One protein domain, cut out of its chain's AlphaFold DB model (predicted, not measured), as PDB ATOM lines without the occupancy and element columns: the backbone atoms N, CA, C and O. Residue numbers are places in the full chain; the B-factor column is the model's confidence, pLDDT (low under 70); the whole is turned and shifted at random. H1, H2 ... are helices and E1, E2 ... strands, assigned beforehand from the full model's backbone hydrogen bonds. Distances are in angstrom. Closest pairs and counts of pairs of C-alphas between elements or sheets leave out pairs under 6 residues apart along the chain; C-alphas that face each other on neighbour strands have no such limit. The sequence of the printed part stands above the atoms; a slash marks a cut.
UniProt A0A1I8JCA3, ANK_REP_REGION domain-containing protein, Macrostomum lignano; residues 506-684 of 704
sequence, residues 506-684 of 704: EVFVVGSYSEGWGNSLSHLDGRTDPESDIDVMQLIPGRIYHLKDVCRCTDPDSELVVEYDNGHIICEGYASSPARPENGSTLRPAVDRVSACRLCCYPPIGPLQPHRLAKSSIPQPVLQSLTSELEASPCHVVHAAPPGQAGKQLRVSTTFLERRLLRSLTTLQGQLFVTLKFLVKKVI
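Overview. This is residues 506 to 684 of the 704 residues of the protein "ANK_REP_REGION domain-containing protein" of Macrostomum lignano (UniProt A0A1I8JCA3). Look first for one strongly twisted sheet, in which the long strands E2 and E4 run side by side, with short E1 beyond E2 and the short strands E5, E6 and E3 beyond E4. Helix H4 grazes this sheet near E1, H3 meets H4, and H2 and the longest helix, H5, lie far out, with long loops between the parts. You read 179 residues with six named strands and five named helices, in the order E1 H1 E2 E3 E4 H2 H3 E5 E6 H4 H5; the sheet is mixed, in the order E1 E2 E4 E5 E6 E3. The class is mixed, helices and strands, with under half of the residues in named elements; the whole is compact, with a radius of gyration of the C-alphas of 17.5 A and spans of 49 by 48 by 31 A.

Along the chain. Find C-alpha 534 at (136.198, 214.272, 282.508); from there E2, residues 534 to 547, runs 29.3 A and bends by 94 degrees at residue 542. E4 is residues 591 to 599, 24.7 A long. The short strands are E1, residues 507 to 510, E5, 636 to 638, E6, 649 to 653, and E3, 568 to 570. The helices are H1, residues 511 to 514, H2, 610 to 613, H3, 620 to 632, 18.5 A long, and H4, 655 to 663. H5, residues 667 to 684, runs 24.3 A to C-alpha 684 at (117.340, 196.504, 288.652).

Arrangement. E2 and E4 are parallel at 15 degrees; look at N 536 and O 592, 2.8 A apart. The other neighbours are antiparallel: E1 and E2 with N 508 and O 537 at 2.8 A, E4 and E5 with N 637 and O 597 at 2.8 A, the hairpin E5 and E6 with N 638 and O 651 at 2.9 A, and E6 and E3 with N 569 and O 650 at 2.8 A. H4 only grazes the sheet, with residues 655 to 659. H3 and H4 only just touch, with 3 pairs of C-alphas within 8 A, the closest those of Glu 629 and Leu 657 at 6.7 A. H4 and H5 are close but not clearly touching, with the C-alphas of Leu 662 and Gly 670 closest at 7.3 A. Every O i to N i+4 pair is within hydrogen-bond range in H3 and H4, and 13 of 14 in H5; H1 and H2 are too short for such a pair.

Size, cuts and confidence. The C-alphas farthest apart, those of Thr 586 and Ala 614, are 51.3 A apart. The printed part has no cut. The links H1 to E2, E2 to E3 and E3 to E4 are long. The mean pLDDT of the printed part is 73.3, and 50 residues are under 70, among them 521 to 533 and 572 to 593.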
ATOM      1  N   GLU A 506     149.846 209.237 273.763       85.19
ATOM      2  CA  GLU A 506     149.287 208.228 274.669       85.19
ATOM      3  C   GLU A 506     148.262 208.813 275.662       85.19
ATOM      4  O   GLU A 506     147.865 208.145 276.616       85.19
ATOM      5  N   VAL A 507     147.821 210.059 275.458       84.56
ATOM      6  CA  VAL A 507     146.804 210.735 276.281       84.56
ATOM      7  C   VAL A 507     145.446 210.705 275.574       84.56
ATOM      8  O   VAL A 507     145.332 211.036 274.389       84.56
ATOM      9  N   PHE A 508     144.403 210.325 276.308       87.25
ATOM     10  CA  PHE A 508     143.043 210.145 275.811       87.25
ATOM     11  C   PHE A 508     142.031 210.782 276.761       87.25
ATOM     12  O   PHE A 508     142.135 210.619 277.971       87.25
ATOM     13  N   VAL A 509     141.021 211.462 276.218       86.19
ATOM     14  CA  VAL A 509     139.832 211.845 276.994       86.19
ATOM     15  C   VAL A 509     138.841 210.699 276.857       86.19
ATOM     16  O   VAL A 509     138.418 210.371 275.745       86.19
ATOM     17  N   VAL A 510     138.540 210.044 277.969       83.44
ATOM     18  CA  VAL A 510     137.741 208.820 278.029       83.44
ATOM     19  C   VAL A 510     136.576 208.998 279.002       83.44
ATOM     20  O   VAL A 510     136.288 210.101 279.462       83.44
ATOM     21  N   GLY A 511     135.848 207.916 279.241       79.19
ATOM     22  CA  GLY A 511     134.741 207.878 280.177       79.19
ATOM     23  C   GLY A 511     133.485 208.545 279.641       79.19
ATOM     24  O   GLY A 511     133.389 208.955 278.475       79.19
ATOM     25  N   SER A 512     132.519 208.667 280.544       75.75
ATOM     26  CA  SER A 512     131.133 208.987 280.221       75.75
ATOM     27  C   SER A 512     130.976 210.334 279.504       75.75
ATOM     28  O   SER A 512     130.115 210.476 278.630       75.75
ATOM     29  N   TYR A 513     131.853 211.302 279.804       77.44
ATOM     30  CA  TYR A 513     131.889 212.594 279.126       77.44
ATOM     31  C   TYR A 513     132.262 212.462 277.640       77.44
ATOM     32  O   TYR A 513     131.653 213.080 276.767       77.44
ATOM     33  N   SER A 514     133.254 211.634 277.319       79.38
ATOM     34  CA  SER A 514     133.736 211.465 275.942       79.38
ATOM     35  C   SER A 514     132.780 210.659 275.048       79.38
ATOM     36  O   SER A 514     132.860 210.739 273.819       79.38
ATOM     37  N   GLU A 515     131.877 209.894 275.663       80.56
ATOM     38  CA  GLU A 515     130.945 208.957 275.027       80.56
ATOM     39  C   GLU A 515     129.660 209.618 274.495       80.56
ATOM     40  O   GLU A 515     128.915 209.001 273.731       80.56
ATOM     41  N   GLY A 516     129.373 210.861 274.891       78.19
ATOM     42  CA  GLY A 516     128.196 211.624 274.465       78.19
ATOM     43  C   GLY A 516     126.922 211.269 275.233       78.19
ATOM     44  O   GLY A 516     126.431 212.084 276.000       78.19
ATOM     45  N   TRP A 517     126.374 210.063 275.047       78.50
ATOM     46  CA  TRP A 517     125.161 209.610 275.761       78.50
ATOM     47  C   TRP A 517     125.467 208.877 277.076       78.50
ATOM     48  O   TRP A 517     124.563 208.587 277.856       78.50
ATOM     49  N   GLY A 518     126.737 208.534 277.312       71.81
ATOM     50  CA  GLY A 518     127.174 207.700 278.432       71.81
ATOM     51  C   GLY A 518     127.077 208.366 279.806       71.81
ATOM     52  O   GLY A 518     126.953 207.667 280.813       71.81
ATOM     53  N   ASN A 519     127.104 209.689 279.872       71.75
ATOM     54  CA  ASN A 519     127.097 210.463 281.116       71.75
ATOM     55  C   ASN A 519     125.706 210.816 281.642       71.75
ATOM     56  O   ASN A 519     125.561 211.047 282.835       71.75
ATOM     57  N   SER A 520     124.682 210.849 280.791       70.31
ATOM     58  CA  SER A 520     123.343 211.210 281.232       70.31
ATOM     59  C   SER A 520     122.651 210.005 281.855       70.31
ATOM     60  O   SER A 520     122.451 208.981 281.201       70.31
ATOM     61  N   LEU A 521     122.280 210.117 283.130       66.06
ATOM     62  CA  LEU A 521     121.469 209.109 283.819       66.06
ATOM     63  C   LEU A 521     120.051 209.604 284.113       66.06
ATOM     64  O   LEU A 521     119.146 208.785 284.229       66.06
ATOM     65  N   SER A 522     119.846 210.915 284.221       62.09
ATOM     66  CA  SER A 522     118.572 211.545 284.590       62.09
ATOM     67  C   SER A 522     117.882 212.274 283.431       62.09
ATOM     68  O   SER A 522     116.691 212.573 283.534       62.09
ATOM     69  N   HIS A 523     118.586 212.549 282.326       63.75
ATOM     70  CA  HIS A 523     118.076 213.396 281.245       63.75
ATOM     71  C   HIS A 523     118.096 212.699 279.878       63.75
ATOM     72  O   HIS A 523     119.132 212.274 279.370       63.75
ATOM     73  N   LEU A 524     116.937 212.629 279.223       65.19
ATOM     74  CA  LEU A 524     116.796 212.025 277.890       65.19
ATOM     75  C   LEU A 524     117.245 212.960 276.749       65.19
ATOM     76  O   LEU A 524     117.223 212.587 275.584       65.19
ATOM     77  N   ASP A 525     117.654 214.190 277.036       65.44
ATOM     78  CA  ASP A 525     118.022 215.173 276.011       65.44
ATOM     79  C   ASP A 525     119.524 215.186 275.668       65.44
ATOM     80  O   ASP A 525     119.979 216.043 274.905       65.44
ATOM     81  N   GLY A 526     120.293 214.230 276.201       65.06
ATOM     82  CA  GLY A 526     121.724 214.073 275.921       65.06
ATOM     83  C   GLY A 526     122.598 215.167 276.537       65.06
ATOM     84  O   GLY A 526     123.720 215.376 276.077       65.06
ATOM     85  N   ARG A 527     122.087 215.904 277.535       68.56
ATOM     86  CA  ARG A 527     122.907 216.792 278.365       68.56
ATOM     87  C   ARG A 527     123.793 215.976 279.297       68.56
ATOM     88  O   ARG A 527     123.359 214.974 279.855       68.56
ATOM     89  N   THR A 528     125.010 216.464 279.498       65.38
ATOM     90  CA  THR A 528     125.924 215.947 280.511       65.38
ATOM     91  C   THR A 528     125.317 216.096 281.898       65.38
ATOM     92  O   THR A 528     124.827 217.173 282.237       65.38
ATOM     93  N   ASP A 529     125.357 215.027 282.690       63.66
ATOM     94  CA  ASP A 529     125.019 215.103 284.108       63.66
ATOM     95  C   ASP A 529     126.028 216.053 284.793       63.66
ATOM     96  O   ASP A 529     127.232 215.885 284.565       63.66
ATOM     97  N   PRO A 530     125.584 217.062 285.569       59.53
ATOM     98  CA  PRO A 530     126.466 218.026 286.235       59.53
ATOM     99  C   PRO A 530     127.548 217.387 287.115       59.53
ATOM    100  O   PRO A 530     128.616 217.971 287.291       59.53
ATOM    101  N   GLU A 531     127.299 216.175 287.617       58.81
ATOM    102  CA  GLU A 531     128.258 215.409 288.418       58.81
ATOM    103  C   GLU A 531     129.232 214.567 287.580       58.81
ATOM    104  O   GLU A 531     130.035 213.818 288.134       58.81
ATOM    105  N   SER A 532     129.177 214.664 286.250       64.81
ATOM    106  CA  SER A 532     130.082 213.919 285.373       64.81
ATOM    107  C   SER A 532     131.490 214.492 285.424       64.81
ATOM    108  O   SER A 532     131.713 215.684 285.207       64.81
ATOM    109  N   ASP A 533     132.444 213.603 285.631       68.38
ATOM    110  CA  ASP A 533     133.872 213.823 285.508       68.38
ATOM    111  C   ASP A 533     134.343 213.708 284.045       68.38
ATOM    112  O   ASP A 533     133.773 212.997 283.211       68.38
ATOM    113  N   ILE A 534     135.399 214.454 283.718       77.44
ATOM    114  CA  ILE A 534     136.198 214.272 282.508       77.44
ATOM    115  C   ILE A 534     137.372 213.371 282.880       77.44
ATOM    116  O   ILE A 534     138.343 213.828 283.479       77.44
ATOM    117  N   ASP A 535     137.316 212.106 282.474       81.56
ATOM    118  CA  ASP A 535     138.436 211.187 282.659       81.56
ATOM    119  C   ASP A 535     139.525 211.457 281.606       81.56
ATOM    120  O   ASP A 535     139.337 211.244 280.403       81.56
ATOM    121  N   VAL A 536     140.699 211.900 282.047       84.25
ATOM    122  CA  VAL A 536     141.907 212.007 281.225       84.25
ATOM    123  C   VAL A 536     142.779 210.794 281.501       84.25
ATOM    124  O   VAL A 536     143.443 210.688 282.533       84.25
ATOM    125  N   MET A 537     142.789 209.866 280.551       87.00
ATOM    126  CA  MET A 537     143.558 208.636 280.629       87.00
ATOM    127  C   MET A 537     144.914 208.765 279.942       87.00
ATOM    128  O   MET A 537     145.006 209.238 278.810       87.00
ATOM    129  N   GLN A 538     145.959 208.257 280.589       84.38
ATOM    130  CA  GLN A 538     147.281 208.088 279.999       84.38
ATOM    131  C   GLN A 538     147.610 206.595 279.864       84.38
ATOM    132  O   GLN A 538     147.642 205.868 280.861       84.38
ATOM    133  N   LEU A 539     147.875 206.142 278.634       80.31
ATOM    134  CA  LEU A 539     148.439 204.818 278.377       80.31
ATOM    135  C   LEU A 539     149.927 204.831 278.730       80.31
ATOM    136  O   LEU A 539     150.708 205.622 278.201       80.31
ATOM    137  N   ILE A 540     150.324 203.957 279.650       75.69
ATOM    138  CA  ILE A 540     151.714 203.830 280.077       75.69
ATOM    139  C   ILE A 540     152.470 203.007 279.018       75.69
ATOM    140  O   ILE A 540     152.100 201.856 278.764       75.69
ATOM    141  N   PRO A 541     153.516 203.561 278.381       63.66
ATOM    142  CA  PRO A 541     154.296 202.838 277.382       63.66
ATOM    143  C   PRO A 541     155.170 201.745 278.024       63.66
ATOM    144  O   PRO A 541     155.641 201.891 279.149       63.66
ATOM    145  N   GLY A 542     155.425 200.660 277.284       60.53
ATOM    146  CA  GLY A 542     156.454 199.662 277.623       60.53
ATOM    147  C   GLY A 542     155.997 198.398 278.364       60.53
ATOM    148  O   GLY A 542     156.818 197.508 278.552       60.53
ATOM    149  N   ARG A 543     154.717 198.265 278.744       68.31
ATOM    150  CA  ARG A 543     154.140 197.016 279.288       68.31
ATOM    151  C   ARG A 543     152.864 196.640 278.535       68.31
ATOM    152  O   ARG A 543     151.898 197.405 278.541       68.31
ATOM    153  N   ILE A 544     152.871 195.479 277.877       83.25
ATOM    154  CA  ILE A 544     151.721 194.921 277.153       83.25
ATOM    155  C   ILE A 544     151.367 193.591 277.806       83.25
ATOM    156  O   ILE A 544     152.170 192.666 277.790       83.25
ATOM    157  N   TYR A 545     150.174 193.499 278.383       86.25
ATOM    158  CA  TYR A 545     149.666 192.242 278.923       86.25
ATOM    159  C   TYR A 545     149.133 191.347 277.803       86.25
ATOM    160  O   TYR A 545     148.583 191.831 276.804       86.25
ATOM    161  N   HIS A 546     149.249 190.036 277.995       89.69
ATOM    162  CA  HIS A 546     148.798 189.022 277.053       89.69
ATOM    163  C   HIS A 546     147.797 188.083 277.724       89.69
ATOM    164  O   HIS A 546     148.072 187.518 278.777       89.69
ATOM    165  N   LEU A 547     146.619 187.909 277.125       88.75
ATOM    166  CA  LEU A 547     145.612 186.999 277.667       88.75
ATOM    167  C   LEU A 547     146.012 185.541 277.425       88.75
ATOM    168  O   LEU A 547     146.169 185.129 276.270       88.75
ATOM    169  N   LYS A 548     146.120 184.763 278.505       86.69
ATOM    170  CA  LYS A 548     146.335 183.312 278.449       86.69
ATOM    171  C   LYS A 548     145.250 182.657 277.587       86.69
ATOM    172  O   LYS A 548     144.077 183.011 277.689       86.69
ATOM    173  N   ASP A 549     145.658 181.768 276.684       84.94
ATOM    174  CA  ASP A 549     144.797 181.004 275.760       84.94
ATOM    175  C   ASP A 549     143.973 181.822 274.735       84.94
ATOM    176  O   ASP A 549     143.225 181.250 273.940       84.94
ATOM    177  N   VAL A 550     144.123 183.154 274.696       84.69
ATOM    178  CA  VAL A 550     143.409 184.049 273.758       84.69
ATOM    179  C   VAL A 550     144.373 184.834 272.865       84.69
ATOM    180  O   VAL A 550     144.075 185.086 271.694       84.69
ATOM    181  N   CYS A 551     145.533 185.222 273.401       84.88
ATOM    182  CA  CYS A 551     146.549 185.976 272.678       84.88
ATOM    183  C   CYS A 551     147.108 185.197 271.470       84.88
ATOM    184  O   CYS A 551     147.356 183.997 271.552       84.88
ATOM    185  N   ARG A 552     147.352 185.900 270.352       84.12
ATOM    186  CA  ARG A 552     147.979 185.358 269.126       84.12
ATOM    187  C   ARG A 552     149.328 186.009 268.790       84.12
ATOM    188  O   ARG A 552     149.780 185.931 267.651       84.12
ATOM    189  N   CYS A 553     149.934 186.714 269.744       84.62
ATOM    190  CA  CYS A 553     151.243 187.339 269.561       84.62
ATOM    191  C   CYS A 553     152.343 186.273 269.512       84.62
ATOM    192  O   CYS A 553     152.240 185.234 270.159       84.62
ATOM    193  N   THR A 554     153.391 186.541 268.744       80.00
ATOM    194  CA  THR A 554     154.580 185.689 268.651       80.00
ATOM    195  C   THR A 554     155.451 185.894 269.893       80.00
ATOM    196  O   THR A 554     155.783 187.036 270.195       80.00
ATOM    197  N   ASP A 555     155.773 184.808 270.604       73.50
ATOM    198  CA  ASP A 555     156.630 184.757 271.805       73.50
ATOM    199  C   ASP A 555     156.404 185.891 272.831       73.50
ATOM    200  O   ASP A 555     157.293 186.717 273.055       73.50
ATOM    201  N   PRO A 556     155.216 185.966 273.466       78.88
ATOM    202  CA  PRO A 556     154.981 186.931 274.533       78.88
ATOM    203  C   PRO A 556     155.863 186.620 275.750       78.88
ATOM    204  O   PRO A 556     156.066 185.456 276.100       78.88
ATOM    205  N   ASP A 557     156.338 187.667 276.425       78.19
ATOM    206  CA  ASP A 557     157.030 187.540 277.710       78.19
ATOM    207  C   ASP A 557     156.133 186.790 278.706       78.19
ATOM    208  O   ASP A 557     155.008 187.217 278.988       78.19
ATOM    209  N   SER A 558     156.623 185.661 279.229       76.38
ATOM    210  CA  SER A 558     155.866 184.791 280.131       76.38
ATOM    211  C   SER A 558     155.411 185.498 281.407       76.38
ATOM    212  O   SER A 558     154.381 185.119 281.959       76.38
ATOM    213  N   GLU A 559     156.125 186.538 281.857       75.38
ATOM    214  CA  GLU A 559     155.743 187.325 283.041       75.38
ATOM    215  C   GLU A 559     154.562 188.278 282.776       75.38
ATOM    216  O   GLU A 559     153.913 188.751 283.709       75.38
ATOM    217  N   LEU A 560     154.250 188.548 281.504       81.12
ATOM    218  CA  LEU A 560     153.151 189.422 281.082       81.12
ATOM    219  C   LEU A 560     151.921 188.646 280.587       81.12
ATOM    220  O   LEU A 560     150.922 189.261 280.194       81.12
ATOM    221  N   VAL A 561     151.964 187.310 280.628       87.38
ATOM    222  CA  VAL A 561     150.812 186.448 280.346       87.38
ATOM    223  C   VAL A 561     149.924 186.356 281.587       87.38
ATOM    224  O   VAL A 561     150.348 185.891 282.640       87.38
ATOM    225  N   VAL A 562     148.670 186.785 281.456       87.62
ATOM    226  CA  VAL A 562     147.723 186.935 282.571       87.62
ATOM    227  C   VAL A 562     146.443 186.137 282.341       87.62
ATOM    228  O   VAL A 562     145.971 185.981 281.210       87.62
ATOM    229  N   GLU A 563     145.860 185.643 283.432       88.62
ATOM    230  CA  GLU A 563     144.546 184.994 283.415       88.62
ATOM    231  C   GLU A 563     143.433 186.041 283.343       88.62
ATOM    232  O   GLU A 563     143.552 187.113 283.938       88.62
ATOM    233  N   TYR A 564     142.355 185.732 282.617       85.44
ATOM    234  CA  TYR A 564     141.179 186.590 282.478       85.44
ATOM    235  C   TYR A 564     139.941 185.897 283.027       85.44
ATOM    236  O   TYR A 564     139.567 184.823 282.556       85.44
ATOM    237  N   ASP A 565     139.280 186.554 283.971       80.31
ATOM    238  CA  ASP A 565     138.015 186.106 284.531       80.31
ATOM    239  C   ASP A 565     137.066 187.290 284.737       80.31
ATOM    240  O   ASP A 565     137.449 188.360 285.213       80.31
ATOM    241  N   ASN A 566     135.810 187.099 284.337       76.44
ATOM    242  CA  ASN A 566     134.701 188.027 284.562       76.44
ATOM    243  C   ASN A 566     135.025 189.528 284.336       76.44
ATOM    244  O   ASN A 566     134.729 190.381 285.175       76.44
ATOM    245  N   GLY A 567     135.663 189.865 283.208       77.75
ATOM    246  CA  GLY A 567     135.990 191.253 282.840       77.75
ATOM    247  C   GLY A 567     137.316 191.788 283.392       77.75
ATOM    248  O   GLY A 567     137.669 192.938 283.116       77.75
ATOM    249  N   HIS A 568     138.065 190.976 284.140       83.75
ATOM    250  CA  HIS A 568     139.285 191.383 284.829       83.75
ATOM    251  C   HIS A 568     140.448 190.448 284.500       83.75
ATOM    252  O   HIS A 568     140.255 189.256 284.275       83.75
ATOM    253  N   ILE A 569     141.660 190.996 284.478       84.00
ATOM    254  CA  ILE A 569     142.899 190.222 284.468       84.00
ATOM    255  C   ILE A 569     143.451 190.097 285.888       84.00
ATOM    256  O   ILE A 569     143.341 191.037 286.682       84.00
ATOM    257  N   ILE A 570     144.062 188.956 286.201       81.44
ATOM    258  CA  ILE A 570     144.717 188.716 287.492       81.44
ATOM    259  C   ILE A 570     146.158 189.230 287.416       81.44
ATOM    260  O   ILE A 570     146.937 188.785 286.576       81.44
ATOM    261  N   CYS A 571     146.504 190.197 288.269       72.56
ATOM    262  CA  CYS A 571     147.828 190.817 288.312       72.56
ATOM    263  C   CYS A 571     148.147 191.243 289.753       72.56
ATOM    264  O   CYS A 571     147.660 192.269 290.234       72.56
ATOM    265  N   GLU A 572     148.933 190.427 290.457       62.22
ATOM    266  CA  GLU A 572     149.314 190.678 291.849       62.22
ATOM    267  C   GLU A 572     150.478 191.679 291.942       62.22
ATOM    268  O   GLU A 572     151.432 191.616 291.170       62.22
ATOM    269  N   GLY A 573     150.410 192.620 292.892       56.84
ATOM    270  CA  GLY A 573     151.508 193.554 293.186       56.84
ATOM    271  C   GLY A 573     151.394 194.945 292.550       56.84
ATOM    272  O   GLY A 573     152.263 195.788 292.773       56.84
ATOM    273  N   TYR A 574     150.319 195.243 291.816       50.78
ATOM    274  CA  TYR A 574     150.070 196.592 291.298       50.78
ATOM    275  C   TYR A 574     149.301 197.444 292.318       50.78
ATOM    276  O   TYR A 574     148.071 197.502 292.329       50.78
ATOM    277  N   ALA A 575     150.039 198.133 293.189       41.81
ATOM    278  CA  ALA A 575     149.488 199.148 294.078       41.81
ATOM    279  C   ALA A 575     149.542 200.527 293.406       41.81
ATOM    280  O   ALA A 575     150.535 201.245 293.483       41.81
ATOM    281  N   SER A 576     148.440 200.942 292.792       40.12
ATOM    282  CA  SER A 576     148.102 202.360 292.775       40.12
ATOM    283  C   SER A 576     146.629 202.487 293.100       40.12
ATOM    284  O   SER A 576     145.790 201.889 292.422       40.12
ATOM    285  N   SER A 577     146.332 203.231 294.162       37.66
ATOM    286  CA  SER A 577     144.990 203.683 294.510       37.66
ATOM    287  C   SER A 577     144.242 204.126 293.245       37.66
ATOM    288  O   SER A 577     144.868 204.749 292.377       37.66
ATOM    289  N   PRO A 578     142.944 203.802 293.101       40.62
ATOM    290  CA  PRO A 578     142.163 204.255 291.952       40.62
ATOM    291  C   PRO A 578     142.279 205.778 291.857       40.62
ATOM    292  O   PRO A 578     142.357 206.412 292.907       40.62
ATOM    293  N   ALA A 579     142.377 206.290 290.619       37.31
ATOM    294  CA  ALA A 579     142.436 207.701 290.214       37.31
ATOM    295  C   ALA A 579     142.664 208.655 291.389       37.31
ATOM    296  O   ALA A 579     141.716 208.891 292.127       37.31
ATOM    297  N   ARG A 580     143.881 209.193 291.591       38.88
ATOM    298  CA  ARG A 580     144.061 210.285 292.565       38.88
ATOM    299  C   ARG A 580     143.048 211.364 292.173       38.88
ATOM    300  O   ARG A 580     143.269 211.977 291.127       38.88
ATOM    301  N   PRO A 581     141.962 211.574 292.937       40.44
ATOM    302  CA  PRO A 581     141.133 212.722 292.674       40.44
ATOM    303  C   PRO A 581     142.041 213.889 293.048       40.44
ATOM    304  O   PRO A 581     142.397 214.059 294.215       40.44
ATOM    305  N   GLU A 582     142.522 214.647 292.063       40.25
ATOM    306  CA  GLU A 582     142.869 216.029 292.372       40.25
ATOM    307  C   GLU A 582     141.570 216.586 292.947       40.25
ATOM    308  O   GLU A 582     140.547 216.472 292.273       40.25
ATOM    309  N   ASN A 583     141.586 216.992 294.231       39.16
ATOM    310  CA  ASN A 583     140.412 217.485 294.956       39.16
ATOM    311  C   ASN A 583     139.526 218.226 293.967       39.16
ATOM    312  O   ASN A 583     139.971 219.238 293.423       39.16
ATOM    313  N   GLY A 584     138.368 217.628 293.659       42.09
ATOM    314  CA  GLY A 584     137.549 218.060 292.540       42.09
ATOM    315  C   GLY A 584     137.417 219.569 292.604       42.09
ATOM    316  O   GLY A 584     137.035 220.107 293.642       42.09
ATOM    317  N   SER A 585     137.809 220.244 291.526       41.88
ATOM    318  CA  SER A 585     137.524 221.662 291.382       41.88
ATOM    319  C   SER A 585     136.055 221.889 291.753       41.88
ATOM    320  O   SER A 585     135.182 221.123 291.335       41.88
ATOM    321  N   THR A 586     135.775 222.931 292.538       43.03
ATOM    322  CA  THR A 586     134.397 223.385 292.784       43.03
ATOM    323  C   THR A 586     133.692 223.758 291.474       43.03
ATOM    324  O   THR A 586     132.466 223.820 291.429       43.03
ATOM    325  N   LEU A 587     134.457 223.955 290.392       41.41
ATOM    326  CA  LEU A 587     133.981 224.118 289.027       41.41
ATOM    327  C   LEU A 587     133.889 222.751 288.334       41.41
ATOM    328  O   LEU A 587     134.896 222.087 288.074       41.41
ATOM    329  N   ARG A 588     132.658 222.341 288.018       49.16
ATOM    330  CA  ARG A 588     132.352 221.148 287.218       49.16
ATOM    331  C   ARG A 588     132.400 221.457 285.710       49.16
ATOM    332  O   ARG A 588     132.069 222.575 285.314       49.16
ATOM    333  N   PRO A 589     132.724 220.467 284.857       54.38
ATOM    334  CA  PRO A 589     133.061 219.086 285.207       54.38
ATOM    335  C   PRO A 589     134.491 218.965 285.764       54.38
ATOM    336  O   PRO A 589     135.418 219.584 285.248       54.38
ATOM    337  N   ALA A 590     134.665 218.168 286.822       58.19
ATOM    338  CA  ALA A 590     135.989 217.896 287.387       58.19
ATOM    339  C   ALA A 590     136.800 216.996 286.445       58.19
ATOM    340  O   ALA A 590     136.220 216.200 285.710       58.19
ATOM    341  N   VAL A 591     138.128 217.125 286.454       67.00
ATOM    342  CA  VAL A 591     139.018 216.329 285.602       67.00
ATOM    343  C   VAL A 591     139.713 215.262 286.442       67.00
ATOM    344  O   VAL A 591     140.476 215.592 287.347       67.00
ATOM    345  N   ASP A 592     139.511 213.996 286.090       67.94
ATOM    346  CA  ASP A 592     140.079 212.848 286.792       67.94
ATOM    347  C   ASP A 592     141.198 212.213 285.968       67.94
ATOM    348  O   ASP A 592     141.035 211.912 284.786       67.94
ATOM    349  N   ARG A 593     142.362 211.979 286.580       68.50
ATOM    350  CA  ARG A 593     143.487 211.333 285.890       68.50
ATOM    351  C   ARG A 593     143.441 209.822 286.065       68.50
ATOM    352  O   ARG A 593     143.490 209.313 287.186       68.50
ATOM    353  N   VAL A 594     143.441 209.102 284.947       72.69
ATOM    354  CA  VAL A 594     143.387 207.635 284.911       72.69
ATOM    355  C   VAL A 594     144.664 207.076 284.282       72.69
ATOM    356  O   VAL A 594     145.053 207.452 283.181       72.69
ATOM    357  N   SER A 595     145.330 206.143 284.957       74.56
ATOM    358  CA  SER A 595     146.418 205.361 284.365       74.56
ATOM    359  C   SER A 595     145.879 204.074 283.742       74.56
ATOM    360  O   SER A 595     145.008 203.406 284.309       74.56
ATOM    361  N   ALA A 596     146.416 203.712 282.578       82.69
ATOM    362  CA  ALA A 596     146.058 202.485 281.880       82.69
ATOM    363  C   ALA A 596     147.285 201.782 281.290       82.69
ATOM    364  O   ALA A 596     148.238 202.428 280.858       82.69
ATOM    365  N   CYS A 597     147.243 200.450 281.242       83.06
ATOM    366  CA  CYS A 597     148.266 199.620 280.597       83.06
ATOM    367  C   CYS A 597     147.687 198.944 279.352       83.06
ATOM    368  O   CYS A 597     146.486 198.680 279.287       83.06
ATOM    369  N   ARG A 598     148.528 198.652 278.356       86.19
ATOM    370  CA  ARG A 598     148.075 198.021 277.109       86.19
ATOM    371  C   ARG A 598     147.780 196.535 277.314       86.19
ATOM    372  O   ARG A 598     148.472 195.848 278.062       86.19
ATOM    373  N   LEU A 599     146.766 196.048 276.606       87.44
ATOM    374  CA  LEU A 599     146.421 194.636 276.476       87.44
ATOM    375  C   LEU A 599     146.504 194.268 274.992       87.44
ATOM    376  O   LEU A 599     146.088 195.048 274.139       87.44
ATOM    377  N   CYS A 600     147.055 193.102 274.660       86.50
ATOM    378  CA  CYS A 600     147.324 192.744 273.265       86.50
ATOM    379  C   CYS A 600     146.061 192.578 272.400       86.50
ATOM    380  O   CYS A 600     146.118 192.759 271.187       86.50
ATOM    381  N   CYS A 601     144.932 192.197 273.000       86.75
ATOM    382  CA  CYS A 601     143.667 191.981 272.306       86.75
ATOM    383  C   CYS A 601     142.489 192.046 273.282       86.75
ATOM    384  O   CYS A 601     142.633 191.739 274.466       86.75
ATOM    385  N   TYR A 602     141.306 192.387 272.771       88.06
ATOM    386  CA  TYR A 602     140.068 192.300 273.543       88.06
ATOM    387  C   TYR A 602     139.680 190.835 273.823       88.06
ATOM    388  O   TYR A 602     139.879 189.973 272.962       88.06
ATOM    389  N   PRO A 603     139.091 190.534 274.995       85.69
ATOM    390  CA  PRO A 603     138.528 189.220 275.285       85.69
ATOM    391  C   PRO A 603     137.313 188.929 274.384       85.69
ATOM    392  O   PRO A 603     136.717 189.856 273.828       85.69
ATOM    393  N   PRO A 604     136.889 187.656 274.251       81.12
ATOM    394  CA  PRO A 604     135.745 187.289 273.419       81.12
ATOM    395  C   PRO A 604     134.462 188.048 273.795       81.12
ATOM    396  O   PRO A 604     133.877 187.828 274.856       81.12
ATOM    397  N   ILE A 605     133.984 188.914 272.898       78.19
ATOM    398  CA  ILE A 605     132.760 189.698 273.098       78.19
ATOM    399  C   ILE A 605     131.534 188.869 272.716       78.19
ATOM    400  O   ILE A 605     131.438 188.339 271.611       78.19
ATOM    401  N   GLY A 606     130.568 188.782 273.634       77.25
ATOM    402  CA  GLY A 606     129.424 187.873 273.541       77.25
ATOM    403  C   GLY A 606     128.676 187.872 272.199       77.25
ATOM    404  O   GLY A 606     128.574 186.803 271.593       77.25
ATOM    405  N   PRO A 607     128.180 189.027 271.712       74.25
ATOM    406  CA  PRO A 607     127.514 189.139 270.409       74.25
ATOM    407  C   PRO A 607     128.306 188.620 269.201       74.25
ATOM    408  O   PRO A 607     127.695 188.241 268.207       74.25
ATOM    409  N   LEU A 608     129.640 188.585 269.281       79.44
ATOM    410  CA  LEU A 608     130.527 188.151 268.197       79.44
ATOM    411  C   LEU A 608     130.996 186.699 268.345       79.44
ATOM    412  O   LEU A 608     131.769 186.206 267.527       79.44
ATOM    413  N   GLN A 609     130.538 185.988 269.377       82.25
ATOM    414  CA  GLN A 609     130.901 184.588 269.546       82.25
ATOM    415  C   GLN A 609     130.237 183.733 268.452       82.25
ATOM    416  O   GLN A 609     129.032 183.882 268.221       82.25
ATOM    417  N   PRO A 610     130.962 182.783 267.824       79.00
ATOM    418  CA  PRO A 610     130.450 182.003 266.691       79.00
ATOM    419  C   PRO A 610     129.087 181.339 266.943       79.00
ATOM    420  O   PRO A 610     128.209 181.355 266.085       79.00
ATOM    421  N   HIS A 611     128.870 180.824 268.157       79.75
ATOM    422  CA  HIS A 611     127.624 180.163 268.558       79.75
ATOM    423  C   HIS A 611     126.440 181.125 268.785       79.75
ATOM    424  O   HIS A 611     125.291 180.679 268.816       79.75
ATOM    425  N   ARG A 612     126.700 182.430 268.960       77.75
ATOM    426  CA  ARG A 612     125.674 183.477 269.092       77.75
ATOM    427  C   ARG A 612     125.396 184.194 267.781       77.75
ATOM    428  O   ARG A 612     124.245 184.543 267.554       77.75
ATOM    429  N   LEU A 613     126.394 184.338 266.906       79.56
ATOM    430  CA  LEU A 613     126.229 184.940 265.578       79.56
ATOM    431  C   LEU A 613     125.114 184.253 264.779       79.56
ATOM    432  O   LEU A 613     124.238 184.927 264.247       79.56
ATOM    433  N   ALA A 614     125.071 182.918 264.791       72.69
ATOM    434  CA  ALA A 614     124.047 182.139 264.087       72.69
ATOM    435  C   ALA A 614     122.614 182.310 264.637       72.69
ATOM    436  O   ALA A 614     121.654 181.934 263.971       72.69
ATOM    437  N   LYS A 615     122.456 182.842 265.857       75.31
ATOM    438  CA  LYS A 615     121.163 183.037 266.541       75.31
ATOM    439  C   LYS A 615     120.845 184.513 266.798       75.31
ATOM    440  O   LYS A 615     119.872 184.821 267.480       75.31
ATOM    441  N   SER A 616     121.695 185.417 266.321       76.38
ATOM    442  CA  SER A 616     121.610 186.837 266.629       76.38
ATOM    443  C   SER A 616     120.603 187.527 265.717       76.38
ATOM    444  O   SER A 616     120.688 187.418 264.498       76.38
ATOM    445  N   SER A 617     119.696 188.307 266.305       77.56
ATOM    446  CA  SER A 617     118.829 189.235 265.565       77.56
ATOM    447  C   SER A 617     119.517 190.577 265.265       77.56
ATOM    448  O   SER A 617     118.867 191.504 264.786       77.56
ATOM    449  N   ILE A 618     120.809 190.722 265.592       74.44
ATOM    450  CA  ILE A 618     121.576 191.948 265.336       74.44
ATOM    451  C   ILE A 618     121.916 192.013 263.837       74.44
ATOM    452  O   ILE A 618     122.472 191.048 263.310       74.44
ATOM    453  N   PRO A 619     121.641 193.132 263.142       78.12
ATOM    454  CA  PRO A 619     121.948 193.266 261.720       78.12
ATOM    455  C   PRO A 619     123.430 193.024 261.401       78.12
ATOM    456  O   PRO A 619     124.315 193.565 262.064       78.12
ATOM    457  N   GLN A 620     123.705 192.279 260.326       80.00
ATOM    458  CA  GLN A 620     125.067 191.939 259.894       80.00
ATOM    459  C   GLN A 620     126.005 193.155 259.722       80.00
ATOM    460  O   GLN A 620     127.154 193.055 260.154       80.00
ATOM    461  N   PRO A 621     125.558 194.317 259.193       76.44
ATOM    462  CA  PRO A 621     126.408 195.510 259.120       76.44
ATOM    463  C   PRO A 621     126.882 196.009 260.494       76.44
ATOM    464  O   PRO A 621     128.006 196.484 260.626       76.44
ATOM    465  N   VAL A 622     126.058 195.858 261.538       71.00
ATOM    466  CA  VAL A 622     126.407 196.254 262.914       71.00
ATOM    467  C   VAL A 622     127.458 195.306 263.494       71.00
ATOM    468  O   VAL A 622     128.416 195.756 264.119       71.00
ATOM    469  N   LEU A 623     127.326 194.000 263.243       78.31
ATOM    470  CA  LEU A 623     128.301 192.992 263.678       78.31
ATOM    471  C   LEU A 623     129.656 193.162 262.969       78.31
ATOM    472  O   LEU A 623     130.705 193.052 263.605       78.31
ATOM    473  N   GLN A 624     129.642 193.490 261.675       80.06
ATOM    474  CA  GLN A 624     130.851 193.809 260.904       80.06
ATOM    475  C   GLN A 624     131.519 195.093 261.402       80.06
ATOM    476  O   GLN A 624     132.732 195.104 261.609       80.06
ATOM    477  N   SER A 625     130.736 196.143 261.669       76.25
ATOM    478  CA  SER A 625     131.255 197.384 262.253       76.25
ATOM    479  C   SER A 625     131.903 197.131 263.614       76.25
ATOM    480  O   SER A 625     133.008 197.604 263.850       76.25
ATOM    481  N   LEU A 626     131.267 196.347 264.491       76.75
ATOM    482  CA  LEU A 626     131.819 196.013 265.808       76.75
ATOM    483  C   LEU A 626     133.123 195.204 265.708       76.75
ATOM    484  O   LEU A 626     134.028 195.403 266.511       76.75
ATOM    485  N   THR A 627     133.226 194.312 264.721       82.06
ATOM    486  CA  THR A 627     134.440 193.513 264.482       82.06
ATOM    487  C   THR A 627     135.597 194.388 264.000       82.06
ATOM    488  O   THR A 627     136.684 194.309 264.557       82.06
ATOM    489  N   SER A 628     135.345 195.282 263.036       81.56
ATOM    490  CA  SER A 628     136.337 196.260 262.560       81.56
ATOM    491  C   SER A 628     136.868 197.138 263.701       81.56
ATOM    492  O   SER A 628     138.060 197.425 263.791       81.56
ATOM    493  N   GLU A 629     135.997 197.512 264.644       77.25
ATOM    494  CA  GLU A 629     136.400 198.332 265.787       77.25
ATOM    495  C   GLU A 629     137.306 197.647 266.794       77.25
ATOM    496  O   GLU A 629     138.171 198.297 267.387       77.25
ATOM    497  N   LEU A 630     137.128 196.344 266.976       80.38
ATOM    498  CA  LEU A 630     137.994 195.549 267.836       80.38
ATOM    499  C   LEU A 630     139.427 195.475 267.317       80.38
ATOM    500  O   LEU A 630     140.351 195.362 268.120       80.38
ATOM    501  N   GLU A 631     139.602 195.548 266.000       78.62
ATOM    502  CA  GLU A 631     140.909 195.536 265.350       78.62
ATOM    503  C   GLU A 631     141.546 196.933 265.325       78.62
ATOM    504  O   GLU A 631     142.760 197.062 265.470       78.62
ATOM    505  N   ALA A 632     140.737 197.987 265.177       76.94
ATOM    506  CA  ALA A 632     141.221 199.361 265.039       76.94
ATOM    507  C   ALA A 632     141.519 200.074 266.372       76.94
ATOM    508  O   ALA A 632     142.319 201.014 266.399       76.94
ATOM    509  N   SER A 633     140.859 199.688 267.470       77.62
ATOM    510  CA  SER A 633     140.958 200.386 268.761       77.62
ATOM    511  C   SER A 633     141.965 199.724 269.717       77.62
ATOM    512  O   SER A 633     141.990 198.500 269.834       77.62
ATOM    513  N   PRO A 634     142.772 200.502 270.468       81.44
ATOM    514  CA  PRO A 634     143.739 199.935 271.401       81.44
ATOM    515  C   PRO A 634     143.043 199.279 272.600       81.44
ATOM    516  O   PRO A 634     142.297 199.920 273.346       81.44
ATOM    517  N   CYS A 635     143.342 198.003 272.837       86.69
ATOM    518  CA  CYS A 635     142.877 197.309 274.027       86.69
ATOM    519  C   CYS A 635     143.747 197.672 275.242       86.69
ATOM    520  O   CYS A 635     144.971 197.795 275.148       86.69
ATOM    521  N   HIS A 636     143.111 197.893 276.392       88.81
ATOM    522  CA  HIS A 636     143.791 198.360 277.595       88.81
ATOM    523  C   HIS A 636     143.077 197.916 278.870       88.81
ATOM    524  O   HIS A 636     141.896 197.558 278.866       88.81
ATOM    525  N   VAL A 637     143.819 197.967 279.973       85.19
ATOM    526  CA  VAL A 637     143.343 197.665 281.321       85.19
ATOM    527  C   VAL A 637     143.496 198.874 282.239       85.19
ATOM    528  O   VAL A 637     144.447 199.645 282.106       85.19
ATOM    529  N   VAL A 638     142.551 199.037 283.164       80.88
ATOM    530  CA  VAL A 638     142.480 200.162 284.112       80.88
ATOM    531  C   VAL A 638     142.370 199.675 285.554       80.88
ATOM    532  O   VAL A 638     141.900 198.564 285.824       80.88
ATOM    533  N   HIS A 639     142.758 200.534 286.495       71.12
ATOM    534  CA  HIS A 639     142.629 200.293 287.933       71.12
ATOM    535  C   HIS A 639     141.166 200.385 288.386       71.12
ATOM    536  O   HIS A 639     140.701 201.425 288.844       71.12
ATOM    537  N   ALA A 640     140.431 199.284 288.243       68.38
ATOM    538  CA  ALA A 640     139.047 199.159 288.689       68.38
ATOM    539  C   ALA A 640     138.768 197.711 289.118       68.38
ATOM    540  O   ALA A 640     138.226 196.932 288.345       68.38
ATOM    541  N   ALA A 641     139.181 197.333 290.330       60.62
ATOM    542  CA  ALA A 641     138.949 195.991 290.864       60.62
ATOM    543  C   ALA A 641     137.571 195.876 291.552       60.62
ATOM    544  O   ALA A 641     137.068 196.877 292.075       60.62
ATOM    545  N   PRO A 642     136.972 194.671 291.617       58.91
ATOM    546  CA  PRO A 642     135.798 194.420 292.448       58.91
ATOM    547  C   PRO A 642     136.050 194.775 293.928       58.91
ATOM    548  O   PRO A 642     137.194 194.684 294.392       58.91
ATOM    549  N   PRO A 643     135.007 195.130 294.705       54.09
ATOM    550  CA  PRO A 643     135.144 195.365 296.143       54.09
ATOM    551  C   PRO A 643     135.844 194.186 296.839       54.09
ATOM    552  O   PRO A 643     135.438 193.039 296.675       54.09
ATOM    553  N   GLY A 644     136.915 194.464 297.591       55.44
ATOM    554  CA  GLY A 644     137.727 193.447 298.281       55.44
ATOM    555  C   GLY A 644     138.879 192.833 297.466       55.44
ATOM    556  O   GLY A 644     139.651 192.058 298.024       55.44
ATOM    557  N   GLN A 645     139.043 193.194 296.187       60.69
ATOM    558  CA  GLN A 645     140.114 192.694 295.298       60.69
ATOM    559  C   GLN A 645     141.099 193.795 294.845       60.69
ATOM    560  O   GLN A 645     141.833 193.635 293.867       60.69
ATOM    561  N   ALA A 646     141.121 194.935 295.544       60.44
ATOM    562  CA  ALA A 646     142.015 196.050 295.237       60.44
ATOM    563  C   ALA A 646     143.493 195.610 295.265       60.44
ATOM    564  O   ALA A 646     143.939 194.963 296.210       60.44
ATOM    565  N   GLY A 647     144.245 195.952 294.213       61.75
ATOM    566  CA  GLY A 647     145.667 195.605 294.071       61.75
ATOM    567  C   GLY A 647     145.967 194.187 293.563       61.75
ATOM    568  O   GLY A 647     147.141 193.833 293.454       61.75
ATOM    569  N   LYS A 648     144.936 193.384 293.250       67.81
ATOM    570  CA  LYS A 648     145.080 192.005 292.734       67.81
ATOM    571  C   LYS A 648     144.581 191.808 291.302       67.81
ATOM    572  O   LYS A 648     144.891 190.800 290.671       67.81
ATOM    573  N   GLN A 649     143.767 192.735 290.796       77.06
ATOM    574  CA  GLN A 649     143.119 192.621 289.491       77.06
ATOM    575  C   GLN A 649     143.054 193.972 288.773       77.06
ATOM    576  O   GLN A 649     142.888 195.017 289.407       77.06
ATOM    577  N   LEU A 650     143.134 193.942 287.440       78.06
ATOM    578  CA  LEU A 650     142.907 195.099 286.566       78.06
ATOM    579  C   LEU A 650     141.732 194.816 285.634       78.06
ATOM    580  O   LEU A 650     141.564 193.698 285.158       78.06
ATOM    581  N   ARG A 651     140.915 195.826 285.344       83.69
ATOM    582  CA  ARG A 651     139.724 195.657 284.502       83.69
ATOM    583  C   ARG A 651     140.057 195.881 283.043       83.69
ATOM    584  O   ARG A 651     140.635 196.915 282.717       83.69
ATOM    585  N   VAL A 652     139.600 194.994 282.164       85.12
ATOM    586  CA  VAL A 652     139.632 195.245 280.719       85.12
ATOM    587  C   VAL A 652     138.630 196.344 280.378       85.12
ATOM    588  O   VAL A 652     137.438 196.227 280.657       85.12
ATOM    589  N   SER A 653     139.115 197.437 279.798       85.50
ATOM    590  CA  SER A 653     138.305 198.612 279.496       85.50
ATOM    591  C   SER A 653     137.759 198.571 278.069       85.50
ATOM    592  O   SER A 653     138.503 198.418 277.099       85.50
ATOM    593  N   THR A 654     136.447 198.756 277.934       82.19
ATOM    594  CA  THR A 654     135.722 198.821 276.655       82.19
ATOM    595  C   THR A 654     135.459 200.249 276.185       82.19
ATOM    596  O   THR A 654     134.826 200.441 275.151       82.19
ATOM    597  N   THR A 655     135.988 201.260 276.879       81.12
ATOM    598  CA  THR A 655     135.611 202.666 276.677       81.12
ATOM    599  C   THR A 655     135.839 203.188 275.255       81.12
ATOM    600  O   THR A 655     135.051 203.992 274.769       81.12
ATOM    601  N   PHE A 656     136.855 202.714 274.524       82.12
ATOM    602  CA  PHE A 656     137.030 203.107 273.115       82.12
ATOM    603  C   PHE A 656     135.947 202.535 272.191       82.12
ATOM    604  O   PHE A 656     135.488 203.233 271.284       82.12
ATOM    605  N   LEU A 657     135.496 201.305 272.457       78.88
ATOM    606  CA  LEU A 657     134.389 200.679 271.733       78.88
ATOM    607  C   LEU A 657     133.072 201.383 272.078       78.88
ATOM    608  O   LEU A 657     132.303 201.732 271.186       78.88
ATOM    609  N   GLU A 658     132.842 201.655 273.365       78.88
ATOM    610  CA  GLU A 658     131.663 202.373 273.863       78.88
ATOM    611  C   GLU A 658     131.577 203.776 273.272       78.88
ATOM    612  O   GLU A 658     130.556 204.126 272.686       78.88
ATOM    613  N   ARG A 659     132.667 204.549 273.324       78.06
ATOM    614  CA  ARG A 659     132.742 205.892 272.742       78.06
ATOM    615  C   ARG A 659     132.307 205.890 271.286       78.06
ATOM    616  O   ARG A 659     131.528 206.751 270.886       78.06
ATOM    617  N   ARG A 660     132.771 204.933 270.483       73.81
ATOM    618  CA  ARG A 660     132.425 204.908 269.061       73.81
ATOM    619  C   ARG A 660     130.996 204.433 268.805       73.81
ATOM    620  O   ARG A 660     130.291 205.053 268.011       73.81
ATOM    621  N   LEU A 661     130.545 203.393 269.506       75.69
ATOM    622  CA  LEU A 661     129.177 202.885 269.386       75.69
ATOM    623  C   LEU A 661     128.149 203.934 269.823       75.69
ATOM    624  O   LEU A 661     127.183 204.181 269.104       75.69
ATOM    625  N   LEU A 662     128.375 204.597 270.958       78.62
ATOM    626  CA  LEU A 662     127.447 205.577 271.520       78.62
ATOM    627  C   LEU A 662     127.364 206.854 270.678       78.62
ATOM    628  O   LEU A 662     126.280 207.411 270.522       78.62
ATOM    629  N   ARG A 663     128.465 207.269 270.047       78.31
ATOM    630  CA  ARG A 663     128.477 208.396 269.099       78.31
ATOM    631  C   ARG A 663     127.730 208.121 267.797       78.31
ATOM    632  O   ARG A 663     127.307 209.064 267.138       78.31
ATOM    633  N   SER A 664     127.563 206.851 267.430       73.62
ATOM    634  CA  SER A 664     126.831 206.451 266.221       73.62
ATOM    635  C   SER A 664     125.311 206.388 266.412       73.62
ATOM    636  O   SER A 664     124.576 206.173 265.448       73.62
ATOM    637  N   LEU A 665     124.823 206.574 267.645       74.69
ATOM    638  CA  LEU A 665     123.400 206.500 267.950       74.69
ATOM    639  C   LEU A 665     122.652 207.725 267.419       74.69
ATOM    640  O   LEU A 665     123.038 208.873 267.646       74.69
ATOM    641  N   THR A 666     121.504 207.475 266.794       74.56
ATOM    642  CA  THR A 666     120.502 208.518 266.549       74.56
ATOM    643  C   THR A 666     119.931 209.037 267.873       74.56
ATOM    644  O   THR A 666     119.998 208.356 268.897       74.56
ATOM    645  N   THR A 667     119.293 210.209 267.865       71.00
ATOM    646  CA  THR A 667     118.676 210.805 269.065       71.00
ATOM    647  C   THR A 667     117.738 209.841 269.798       71.00
ATOM    648  O   THR A 667     117.832 209.697 271.014       71.00
ATOM    649  N   LEU A 668     116.880 209.124 269.063       70.12
ATOM    650  CA  LEU A 668     115.950 208.153 269.647       70.12
ATOM    651  C   LEU A 668     116.681 206.946 270.258       70.12
ATOM    652  O   LEU A 668     116.311 206.462 271.326       70.12
ATOM    653  N   GLN A 669     117.741 206.467 269.602       76.81
ATOM    654  CA  GLN A 669     118.555 205.362 270.115       76.81
ATOM    655  C   GLN A 669     119.343 205.772 271.367       76.81
ATOM    656  O   GLN A 669     119.427 204.993 272.314       76.81
ATOM    657  N   GLY A 670     119.866 207.001 271.405       77.88
ATOM    658  CA  GLY A 670     120.532 207.577 272.574       77.88
ATOM    659  C   GLY A 670     119.589 207.738 273.768       77.88
ATOM    660  O   GLY A 670     119.914 207.327 274.880       77.88
ATOM    661  N   GLN A 671     118.372 208.230 273.526       75.69
ATOM    662  CA  GLN A 671     117.300 208.316 274.524       75.69
ATOM    663  C   GLN A 671     116.941 206.955 275.125       75.69
ATOM    664  O   GLN A 671     116.843 206.802 276.349       75.69
ATOM    665  N   LEU A 672     116.778 205.947 274.266       76.50
ATOM    666  CA  LEU A 672     116.506 204.580 274.696       76.50
ATOM    667  C   LEU A 672     117.676 204.007 275.508       76.50
ATOM    668  O   LEU A 672     117.449 203.390 276.547       76.50
ATOM    669  N   PHE A 673     118.918 204.251 275.080       80.19
ATOM    670  CA  PHE A 673     120.116 203.820 275.797       80.19
ATOM    671  C   PHE A 673     120.190 204.420 277.208       80.19
ATOM    672  O   PHE A 673     120.360 203.669 278.168       80.19
ATOM    673  N   VAL A 674     119.993 205.735 277.356       76.56
ATOM    674  CA  VAL A 674     119.968 206.410 278.668       76.56
ATOM    675  C   VAL A 674     118.884 205.814 279.568       76.56
ATOM    676  O   VAL A 674     119.149 205.488 280.726       76.56
ATOM    677  N   THR A 675     117.687 205.584 279.022       75.50
ATOM    678  CA  THR A 675     116.570 204.974 279.763       75.50
ATOM    679  C   THR A 675     116.924 203.571 280.259       75.50
ATOM    680  O   THR A 675     116.748 203.263 281.439       75.50
ATOM    681  N   LEU A 676     117.468 202.714 279.387       78.69
ATOM    682  CA  LEU A 676     117.882 201.358 279.755       78.69
ATOM    683  C   LEU A 676     119.015 201.378 280.785       78.69
ATOM    684  O   LEU A 676     118.964 200.639 281.768       78.69
ATOM    685  N   LYS A 677     120.007 202.258 280.605       76.50
ATOM    686  CA  LYS A 677     121.125 202.439 281.538       76.50
ATOM    687  C   LYS A 677     120.625 202.865 282.918       76.50
ATOM    688  O   LYS A 677     121.065 202.305 283.923       76.50
ATOM    689  N   PHE A 678     119.669 203.791 282.978       74.19
ATOM    690  CA  PHE A 678     119.030 204.210 284.223       74.19
ATOM    691  C   PHE A 678     118.264 203.063 284.892       74.19
ATOM    692  O   PHE A 678     118.482 202.802 286.076       74.19
ATOM    693  N   LEU A 679     117.421 202.335 284.152       73.44
ATOM    694  CA  LEU A 679     116.658 201.202 284.687       73.44
ATOM    695  C   LEU A 679     117.583 200.116 285.246       73.44
ATOM    696  O   LEU A 679     117.399 199.663 286.375       73.44
ATOM    697  N   VAL A 680     118.629 199.746 284.507       73.62
ATOM    698  CA  VAL A 680     119.605 198.758 284.973       73.62
ATOM    699  C   VAL A 680     120.347 199.266 286.215       73.62
ATOM    700  O   VAL A 680     120.428 198.544 287.205       73.62
ATOM    701  N   LYS A 681     120.834 200.515 286.218       68.69
ATOM    702  CA  LYS A 681     121.662 201.060 287.311       68.69
ATOM    703  C   LYS A 681     120.870 201.379 288.582       68.69
ATOM    704  O   LYS A 681     121.342 201.101 289.681       68.69
ATOM    705  N   LYS A 682     119.699 202.006 288.460       66.81
ATOM    706  CA  LYS A 682     118.935 202.540 289.601       66.81
ATOM    707  C   LYS A 682     117.776 201.645 290.028       66.81
ATOM    708  O   LYS A 682     117.445 201.649 291.211       66.81
ATOM    709  N   VAL A 683     117.200 200.861 289.113       68.06
ATOM    710  CA  VAL A 683     116.002 200.049 289.396       68.06
ATOM    711  C   VAL A 683     116.348 198.570 289.591       68.06
ATOM    712  O   VAL A 683     115.983 197.991 290.614       68.06
ATOM    713  N   ILE A 684     117.079 197.956 288.655       70.38
ATOM    714  CA  ILE A 684     117.340 196.504 288.652       70.38
ATOM    715  C   ILE A 684     118.579 196.140 289.482       70.38
ATOM    716  O   ILE A 684     118.527 195.212 290.287       70.38
TER     717      ILE A 684